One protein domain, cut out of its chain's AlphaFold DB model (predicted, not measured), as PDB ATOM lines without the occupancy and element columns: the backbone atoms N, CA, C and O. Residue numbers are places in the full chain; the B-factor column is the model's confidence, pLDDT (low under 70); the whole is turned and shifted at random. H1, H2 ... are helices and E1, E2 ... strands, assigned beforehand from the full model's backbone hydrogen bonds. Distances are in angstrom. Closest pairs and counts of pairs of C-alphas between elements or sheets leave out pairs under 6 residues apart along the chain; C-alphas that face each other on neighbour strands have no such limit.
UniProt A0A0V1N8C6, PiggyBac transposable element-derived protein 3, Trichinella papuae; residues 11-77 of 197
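Overview. This is residues 11 to 77 of the 197 residues of the protein "PiggyBac transposable element-derived protein 3" of Trichinella papuae (UniProt A0A0V1N8C6). One strongly twisted, elongated antiparallel sheet is built along the long strand E3, with E1 running beside it on one side and the short E2 and the longer E4 one after the other on its other side. Two tiny helices, H1 near E4 and H2 at the end of E4, sit by this sheet, while the long loop of residues 15 to 27 lies at one end of the length and E2 with its links at the other. The printed part has 67 residues, with two named helices and four named strands in the order H1, E1, E2, E3, E4, H2; the class is mixed, helices and strands. E2, E3 and E4 form a meander, each strand the antiparallel neighbour of the one before. The whole is only just loose, close to compact, with a radius of gyration of the C-alphas of 13.3 A, and spans 37 by 22 by 18 A.

Along the chain. Find C-alpha 54 at (-19.139, 13.988, 7.624); from there E3, residues 54 to 63, runs 25.8 A and bends by 55 degrees at residue 59. E1, residues 28 to 36, is 23.9 A long and bends by 53 degrees at residue 31. E4, residues 68 to 73, is 14.2 A long, and E2, residues 44 to 46, is 6.9 A. H1, residues 11 to 14, begins at C-alpha 11 at (4.341, 9.043, 11.689) and is 5.2 A long; H2, residues 74 to 77, is 5.3 A long and ends at C-alpha 77 at (-1.669, 13.998, 15.260).

Arrangement. Start at E3, which has three neighbours in this branched sheet. E1 lies on one side of it, beside residues 55 to 63, antiparallel at 156 degrees; look for N 33 and O 58, 2.9 A apart. On the other side, E2 is beside residues 54 to 56, an antiparallel hairpin with N 45 and O 55 at 2.9 A. E4, on that same side beside residues 58 to 62, forms a hairpin with E3, antiparallel at 144 degrees, with N 61 and O 70 at 2.8 A. E2 and E4 are apart. H2 is on the sheet at a height of 7.0 A, only just over none of the strands, as two of its C-alphas fall on E3; its closest C-alphas to E3 are those of Leu 58 and Tyr 74, 5.2 A. H1 only grazes the sheet with residues 11 to 14; its closest C-alphas to E4 are those of Phe 14 and Asp 70, 6.7 A. Both helices are too short for an O i to N i+4 pair; in each, the one O i to N i+3 pair is within range.

Size, cuts and confidence. The two C-alphas farthest apart are those of Glu 26 and Lys 40, 38.9 A. The printed part has no cut, and H1 to E1 is a long link of 13 residues. Mean pLDDT of the printed part is 80.5; look for values under 70 at residues 11 to 21 and 75 to 77.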
ATOM      1  N   VAL A  11       3.331  10.052  11.975       52.94
ATOM      2  CA  VAL A  11       4.341   9.043  11.689       52.94
ATOM      3  C   VAL A  11       4.879   8.379  12.949       52.94
ATOM      4  O   VAL A  11       4.984   7.160  13.002       52.94
ATOM      5  N   THR A  12       5.182   9.157  13.986       52.31
ATOM      6  CA  THR A  12       5.810   8.592  15.186       52.31
ATOM      7  C   THR A  12       4.864   7.681  15.955       52.31
ATOM      8  O   THR A  12       5.294   6.776  16.662       52.31
ATOM      9  N   ARG A  13       3.556   7.894  15.798       59.56
ATOM     10  CA  ARG A  13       2.551   7.017  16.389       59.56
ATOM     11  C   ARG A  13       2.442   5.685  15.646       59.56
ATOM     12  O   ARG A  13       2.305   4.666  16.303       59.56
ATOM     13  N   PHE A  14       2.609   5.690  14.321       56.72
ATOM     14  CA  PHE A  14       2.683   4.469  13.506       56.72
ATOM     15  C   PHE A  14       3.962   3.642  13.735       56.72
ATOM     16  O   PHE A  14       4.018   2.469  13.345       56.72
ATOM     17  N   LEU A  15       4.986   4.247  14.348       53.91
ATOM     18  CA  LEU A  15       6.241   3.593  14.737       53.91
ATOM     19  C   LEU A  15       6.160   2.869  16.087       53.91
ATOM     20  O   LEU A  15       7.022   2.045  16.370       53.91
ATOM     21  N   PHE A  16       5.139   3.134  16.909       49.06
ATOM     22  CA  PHE A  16       4.862   2.368  18.126       49.06
ATOM     23  C   PHE A  16       3.723   1.391  17.834       49.06
ATOM     24  O   PHE A  16       2.556   1.731  18.037       49.06
ATOM     25  N   PRO A  17       4.025   0.188  17.318       53.19
ATOM     26  CA  PRO A  17       2.979  -0.732  16.936       53.19
ATOM     27  C   PRO A  17       2.236  -1.179  18.197       53.19
ATOM     28  O   PRO A  17       2.822  -1.768  19.108       53.19
ATOM     29  N   MET A  18       0.914  -0.996  18.213       44.28
ATOM     30  CA  MET A  18       0.083  -2.046  18.793       44.28
ATOM     31  C   MET A  18       0.467  -3.320  18.042       44.28
ATOM     32  O   MET A  18       0.244  -3.409  16.836       44.28
ATOM     33  N   ARG A  19       1.152  -4.249  18.719       46.56
ATOM     34  CA  ARG A  19       1.589  -5.531  18.150       46.56
ATOM     35  C   ARG A  19       0.357  -6.301  17.670       46.56
ATOM     36  O   ARG A  19      -0.245  -7.047  18.434       46.56
ATOM     37  N   CYS A  20      -0.037  -6.101  16.418       50.97
ATOM     38  CA  CYS A  20      -0.936  -7.015  15.737       50.97
ATOM     39  C   CYS A  20      -0.154  -8.296  15.417       50.97
ATOM     40  O   CYS A  20       1.050  -8.249  15.160       50.97
ATOM     41  N   CYS A  21      -0.818  -9.447  15.456       59.62
ATOM     42  CA  CYS A  21      -0.197 -10.761  15.261       59.62
ATOM     43  C   CYS A  21       0.254 -11.030  13.811       59.62
ATOM     44  O   CYS A  21       0.622 -12.154  13.484       59.62
ATOM     45  N   ILE A  22       0.184 -10.031  12.929       72.94
ATOM     46  CA  ILE A  22       0.410 -10.160  11.491       72.94
ATOM     47  C   ILE A  22       1.750  -9.508  11.160       72.94
ATOM     48  O   ILE A  22       2.023  -8.380  11.569       72.94
ATOM     49  N   GLN A  23       2.595 -10.218  10.412       77.25
ATOM     50  CA  GLN A  23       3.841  -9.650   9.910       77.25
ATOM     51  C   GLN A  23       3.543  -8.512   8.925       77.25
ATOM     52  O   GLN A  23       2.682  -8.629   8.050       77.25
ATOM     53  N   ASN A  24       4.252  -7.397   9.087       79.88
ATOM     54  CA  ASN A  24       4.122  -6.250   8.198       79.88
ATOM     55  C   ASN A  24       4.650  -6.598   6.802       79.88
ATOM     56  O   ASN A  24       5.771  -7.080   6.657       79.88
ATOM     57  N   GLU A  25       3.864  -6.275   5.780       85.50
ATOM     58  CA  GLU A  25       4.315  -6.306   4.392       85.50
ATOM     59  C   GLU A  25       5.376  -5.231   4.122       85.50
ATOM     60  O   GLU A  25       5.345  -4.147   4.709       85.50
ATOM     61  N   GLU A  26       6.280  -5.519   3.181       84.62
ATOM     62  CA  GLU A  26       7.368  -4.620   2.768       84.62
ATOM     63  C   GLU A  26       6.842  -3.309   2.159       84.62
ATOM     64  O   GLU A  26       7.390  -2.231   2.386       84.62
ATOM     65  N   LYS A  27       5.759  -3.390   1.376       86.06
ATOM     66  CA  LYS A  27       5.160  -2.242   0.687       86.06
ATOM     67  C   LYS A  27       3.881  -1.835   1.384       86.06
ATOM     68  O   LYS A  27       2.926  -2.604   1.447       86.06
ATOM     69  N   GLN A  28       3.860  -0.595   1.848       86.88
ATOM     70  CA  GLN A  28       2.749  -0.040   2.602       86.88
ATOM     71  C   GLN A  28       2.334   1.308   2.020       86.88
ATOM     72  O   GLN A  28       3.132   2.013   1.398       86.88
ATOM     73  N   ALA A  29       1.075   1.667   2.235       87.19
ATOM     74  CA  ALA A  29       0.525   2.965   1.896       87.19
ATOM     75  C   ALA A  29      -0.124   3.583   3.135       87.19
ATOM     76  O   ALA A  29      -0.818   2.903   3.892       87.19
ATOM     77  N   ILE A  30       0.106   4.879   3.329       85.94
ATOM     78  CA  ILE A  30      -0.572   5.677   4.348       85.94
ATOM     79  C   ILE A  30      -1.493   6.648   3.619       85.94
ATOM     80  O   ILE A  30      -1.027   7.433   2.794       85.94
ATOM     81  N   ASP A  31      -2.787   6.606   3.920       86.00
ATOM     82  CA  ASP A  31      -3.767   7.522   3.331       86.00
ATOM     83  C   ASP A  31      -4.812   7.960   4.366       86.00
ATOM     84  O   ASP A  31      -4.879   7.470   5.493       86.00
ATOM     85  N   GLU A  32      -5.616   8.950   4.000       85.88
ATOM     86  CA  GLU A  32      -6.699   9.488   4.800       85.88
ATOM     87  C   GLU A  32      -8.012   8.737   4.530       85.88
ATOM     88  O   GLU A  32      -8.613   8.845   3.450       85.88
ATOM     89  N   GLN A  33      -8.535   8.074   5.560       88.06
ATOM     90  CA  GLN A  33      -9.835   7.409   5.548       88.06
ATOM     91  C   GLN A  33     -10.854   8.159   6.416       88.06
ATOM     92  O   GLN A  33     -10.526   8.745   7.448       88.06
ATOM     93  N   ILE A  34     -12.122   8.156   5.989       90.06
ATOM     94  CA  ILE A  34     -13.236   8.737   6.749       90.06
ATOM     95  C   ILE A  34     -14.147   7.613   7.228       90.06
ATOM     96  O   ILE A  34     -14.699   6.887   6.404       90.06
ATOM     97  N   ILE A  35     -14.367   7.532   8.541       91.12
ATOM     98  CA  ILE A  35     -15.433   6.713   9.126       91.12
ATOM     99  C   ILE A  35     -16.701   7.571   9.196       91.12
ATOM    100  O   ILE A  35     -16.720   8.558   9.942       91.12
ATOM    101  N   PRO A  36     -17.760   7.247   8.429       92.06
ATOM    102  CA  PRO A  36     -18.984   8.036   8.414       92.06
ATOM    103  C   PRO A  36     -19.621   8.080   9.802       92.06
ATOM    104  O   PRO A  36     -19.861   7.046  10.419       92.06
ATOM    105  N   PHE A  37     -19.942   9.280  10.278       93.50
ATOM    106  CA  PHE A  37     -20.557   9.453  11.590       93.50
ATOM    107  C   PHE A  37     -21.617  10.550  11.552       93.50
ATOM    108  O   PHE A  37     -21.343  11.695  11.188       93.50
ATOM    109  N   LYS A  38     -22.854  10.198  11.923       87.81
ATOM    110  CA  LYS A  38     -24.014  11.095  11.793       87.81
ATOM    111  C   LYS A  38     -24.200  12.025  12.998       87.81
ATOM    112  O   LYS A  38     -24.600  13.174  12.816       87.81
ATOM    113  N   ARG A  39     -23.898  11.572  14.222       92.88
ATOM    114  CA  ARG A  39     -24.172  12.349  15.450       92.88
ATOM    115  C   ARG A  39     -23.236  13.561  15.593       92.88
ATOM    116  O   ARG A  39     -22.277  13.741  14.838       92.88
ATOM    117  N   LYS A  40     -23.546  14.452  16.537       89.56
ATOM    118  CA  LYS A  40     -22.664  15.570  16.907       89.56
ATOM    119  C   LYS A  40     -21.529  15.027  17.779       89.56
ATOM    120  O   LYS A  40     -21.786  14.349  18.765       89.56
ATOM    121  N   HIS A  41     -20.289  15.298  17.392       89.88
ATOM    122  CA  HIS A  41     -19.096  14.956  18.163       89.88
ATOM    123  C   HIS A  41     -17.998  15.972  17.852       89.88
ATOM    124  O   HIS A  41     -17.944  16.467  16.726       89.88
ATOM    125  N   LYS A  42     -17.133  16.267  18.829       86.81
ATOM    126  CA  LYS A  42     -16.078  17.289  18.709       86.81
ATOM    127  C   LYS A  42     -15.087  16.969  17.584       86.81
ATOM    128  O   LYS A  42     -14.839  17.812  16.741       86.81
ATOM    129  N   LEU A  43     -14.650  15.708  17.503       85.38
ATOM    130  CA  LEU A  43     -13.689  15.220  16.496       85.38
ATOM    131  C   LEU A  43     -14.272  15.005  15.083       85.38
ATOM    132  O   LEU A  43     -13.633  14.400  14.220       85.38
ATOM    133  N   LYS A  44     -15.533  15.393  14.847       89.06
ATOM    134  CA  LYS A  44     -16.187  15.180  13.553       89.06
ATOM    135  C   LYS A  44     -15.719  16.245  12.566       89.06
ATOM    136  O   LYS A  44     -15.947  17.431  12.781       89.06
ATOM    137  N   ILE A  45     -15.150  15.812  11.446       90.06
ATOM    138  CA  ILE A  45     -14.609  16.699  10.414       90.06
ATOM    139  C   ILE A  45     -15.505  16.657   9.171       90.06
ATOM    140  O   ILE A  45     -15.999  15.600   8.767       90.06
ATOM    141  N   PHE A  46     -15.702  17.824   8.557       89.94
ATOM    142  CA  PHE A  46     -16.355  17.959   7.259       89.94
ATOM    143  C   PHE A  46     -15.328  17.936   6.125       89.94
ATOM    144  O   PHE A  46     -14.396  18.735   6.107       89.94
ATOM    145  N   THR A  47     -15.518  17.048   5.149       89.06
ATOM    146  CA  THR A  47     -14.692  16.949   3.940       89.06
ATOM    147  C   THR A  47     -15.585  16.997   2.693       89.06
ATOM    148  O   THR A  47     -16.216  15.998   2.353       89.06
ATOM    149  N   PRO A  48     -15.639  18.124   1.963       88.31
ATOM    150  CA  PRO A  48     -16.654  18.349   0.929       88.31
ATOM    151  C   PRO A  48     -16.521  17.437  -0.298       88.31
ATOM    152  O   PRO A  48     -17.517  17.129  -0.945       88.31
ATOM    153  N   ARG A  49     -15.297  16.999  -0.619       89.44
ATOM    154  CA  ARG A  49     -14.977  16.232  -1.839       89.44
ATOM    155  C   ARG A  49     -15.047  14.711  -1.671       89.44
ATOM    156  O   ARG A  49     -14.803  13.996  -2.635       89.44
ATOM    157  N   LYS A  50     -15.327  14.205  -0.467       85.12
ATOM    158  CA  LYS A  50     -15.443  12.760  -0.216       85.12
ATOM    159  C   LYS A  50     -16.921  12.338  -0.317       85.12
ATOM    160  O   LYS A  50     -17.781  13.120   0.098       85.12
ATOM    161  N   PRO A  51     -17.237  11.120  -0.810       87.56
ATOM    162  CA  PRO A  51     -18.621  10.646  -0.953       87.56
ATOM    163  C   PRO A  51     -19.426  10.750   0.348       87.56
ATOM    164  O   PRO A  51     -20.585  11.160   0.363       87.56
ATOM    165  N   ARG A  52     -18.778  10.440   1.477       86.06
ATOM    166  CA  ARG A  52     -19.296  10.688   2.823       86.06
ATOM    167  C   ARG A  52     -18.580  11.903   3.403       86.06
ATOM    168  O   ARG A  52     -17.416  11.820   3.783       86.06
ATOM    169  N   ARG A  53     -19.282  13.040   3.448       90.94
ATOM    170  CA  ARG A  53     -18.678  14.330   3.814       90.94
ATOM    171  C   ARG A  53     -18.456  14.521   5.313       90.94
ATOM    172  O   ARG A  53     -17.608  15.317   5.684       90.94
ATOM    173  N   TRP A  54     -19.206  13.831   6.168       91.19
ATOM    174  CA  TRP A  54     -19.139  13.988   7.624       91.19
ATOM    175  C   TRP A  54     -18.680  12.691   8.284       91.19
ATOM    176  O   TRP A  54     -19.296  11.641   8.083       91.19
ATOM    177  N   GLY A  55     -17.629  12.768   9.096       93.12
ATOM    178  CA  GLY A  55     -17.122  11.599   9.799       93.12
ATOM    179  C   GLY A  55     -15.873  11.866  10.623       93.12
ATOM    180  O   GLY A  55     -15.414  13.004  10.739       93.12
ATOM    181  N   PHE A  56     -15.329  10.797  11.193       91.00
ATOM    182  CA  PHE A  56     -14.013  10.823  11.817       91.00
ATOM    183  C   PHE A  56     -12.951  10.636  10.748       91.00
ATOM    184  O   PHE A  56     -13.015   9.685   9.970       91.00
ATOM    185  N   LYS A  57     -11.988  11.555  10.708       89.75
ATOM    186  CA  LYS A  57     -10.860  11.485   9.785       89.75
ATOM    187  C   LYS A  57      -9.696  10.767  10.460       89.75
ATOM    188  O   LYS A  57      -9.257  11.172  11.539       89.75
ATOM    189  N   LEU A  58      -9.204   9.725   9.810       89.38
ATOM    190  CA  LEU A  58      -8.104   8.890  10.272       89.38
ATOM    191  C   LEU A  58      -7.026   8.843   9.198       89.38
ATOM    192  O   LEU A  58      -7.333   8.908   8.010       89.38
ATOM    193  N   PHE A  59      -5.780   8.701   9.622       86.50
ATOM    194  CA  PHE A  59      -4.730   8.143   8.788       86.50
ATOM    195  C   PHE A  59      -4.767   6.628   8.957       86.50
ATOM    196  O   PHE A  59      -4.776   6.157  10.093       86.50
ATOM    197  N   SER A  60      -4.813   5.882   7.863       87.88
ATOM    198  CA  SER A  60      -4.739   4.423   7.846       87.88
ATOM    199  C   SER A  60      -3.446   3.983   7.176       87.88
ATOM    200  O   SER A  60      -3.103   4.484   6.106       87.88
ATOM    201  N   ARG A  61      -2.729   3.051   7.808       87.62
ATOM    202  CA  ARG A  61      -1.578   2.356   7.229       87.62
ATOM    203  C   ARG A  61      -2.033   0.988   6.742       87.62
ATOM    204  O   ARG A  61      -2.387   0.139   7.559       87.62
ATOM    205  N   CYS A  62      -1.987   0.779   5.432       89.62
ATOM    206  CA  CYS A  62      -2.416  -0.463   4.797       89.62
ATOM    207  C   CYS A  62      -1.282  -1.120   4.004       89.62
ATOM    208  O   CYS A  62      -0.417  -0.430   3.458       89.62
ATOM    209  N   GLY A  63      -1.300  -2.450   3.938       88.25
ATOM    210  CA  GLY A  63      -0.437  -3.242   3.058       88.25
ATOM    211  C   GLY A  63      -0.888  -3.222   1.601       88.25
ATOM    212  O   GLY A  63      -1.951  -2.694   1.267       88.25
ATOM    213  N   ILE A  64      -0.101  -3.853   0.732       88.81
ATOM    214  CA  ILE A  64      -0.482  -4.105  -0.661       88.81
ATOM    215  C   ILE A  64      -1.630  -5.118  -0.761       88.81
ATOM    216  O   ILE A  64      -2.413  -5.049  -1.705       88.81
ATOM    217  N   SER A  65      -1.783  -5.999   0.231       89.31
ATOM    218  CA  SER A  65      -2.949  -6.886   0.364       89.31
ATOM    219  C   SER A  65      -4.261  -6.148   0.656       89.31
ATOM    220  O   SER A  65      -5.336  -6.737   0.560       89.31
ATOM    221  N   GLY A  66      -4.192  -4.869   1.038       86.75
ATOM    222  CA  GLY A  66      -5.337  -4.096   1.512       86.75
ATOM    223  C   GLY A  66      -5.648  -4.288   3.000       86.75
ATOM    224  O   GLY A  66      -6.598  -3.682   3.497       86.75
ATOM    225  N   ILE A  67      -4.851  -5.077   3.733       88.62
ATOM    226  CA  ILE A  67      -4.996  -5.238   5.185       88.62
ATOM    227  C   ILE A  67      -4.611  -3.932   5.894       88.62
ATOM    228  O   ILE A  67      -3.563  -3.344   5.618       88.62
ATOM    229  N   LEU A  68      -5.463  -3.492   6.823       87.75
ATOM    230  CA  LEU A  68      -5.207  -2.355   7.705       87.75
ATOM    231  C   LEU A  68      -4.318  -2.798   8.871       87.75
ATOM    232  O   LEU A  68      -4.746  -3.590   9.707       87.75
ATOM    233  N   TYR A  69      -3.111  -2.247   8.953       85.62
ATOM    234  CA  TYR A  69      -2.179  -2.544  10.040       85.62
ATOM    235  C   TYR A  69      -2.352  -1.614  11.232       85.62
ATOM    236  O   TYR A  69      -2.265  -2.048  12.376       85.62
ATOM    237  N   ASP A  70      -2.538  -0.322  10.970       85.50
ATOM    238  CA  ASP A  70      -2.611   0.682  12.026       85.50
ATOM    239  C   ASP A  70      -3.427   1.895  11.574       85.50
ATOM    240  O   ASP A  70      -3.532   2.186  10.378       85.50
ATOM    241  N   PHE A  71      -4.007   2.617  12.528       86.44
ATOM    242  CA  PHE A  71      -4.756   3.838  12.270       86.44
ATOM    243  C   PHE A  71      -4.534   4.897  13.353       86.44
ATOM    244  O   PHE A  71      -4.483   4.621  14.548       86.44
ATOM    245  N   ALA A  72      -4.483   6.159  12.933       83.31
ATOM    246  CA  ALA A  72      -4.309   7.299  13.821       83.31
ATOM    247  C   ALA A  72      -5.371   8.373  13.558       83.31
ATOM    248  O   ALA A  72      -5.606   8.773  12.419       83.31
ATOM    249  N   PHE A  73      -6.010   8.883  14.614       82.38
ATOM    250  CA  PHE A  73      -6.956   9.996  14.484       82.38
ATOM    251  C   PHE A  73      -6.240  11.291  14.093       82.38
ATOM    252  O   PHE A  73      -5.269  11.692  14.732       82.38
ATOM    253  N   TYR A  74      -6.788  11.993  13.099       72.38
ATOM    254  CA  TYR A  74      -6.196  13.210  12.536       72.38
ATOM    255  C   TYR A  74      -5.965  14.317  13.581       72.38
ATOM    256  O   TYR A  74      -4.943  14.998  13.566       72.38
ATOM    257  N   GLU A  75      -6.909  14.509  14.502       69.94
ATOM    258  CA  GLU A  75      -6.864  15.606  15.477       69.94
ATOM    259  C   GLU A  75      -5.839  15.382  16.597       69.94
ATOM    260  O   GLU A  75      -5.283  16.342  17.121       69.94
ATOM    261  N   LEU A  76      -5.516  14.118  16.895       64.06
ATOM    262  CA  LEU A  76      -4.473  13.754  17.858       64.06
ATOM    263  C   LEU A  76      -3.061  13.900  17.283       64.06
ATOM    264  O   LEU A  76      -2.093  13.914  18.034       64.06
ATOM    265  N   CYS A  77      -2.942  14.005  15.962       60.12
ATOM    266  CA  CYS A  77      -1.669  13.998  15.260       60.12
ATOM    267  C   CYS A  77      -1.424  15.300  14.488       60.12
ATOM    268  O   CYS A  77      -0.780  15.285  13.445       60.12
TER     269      CYS A  77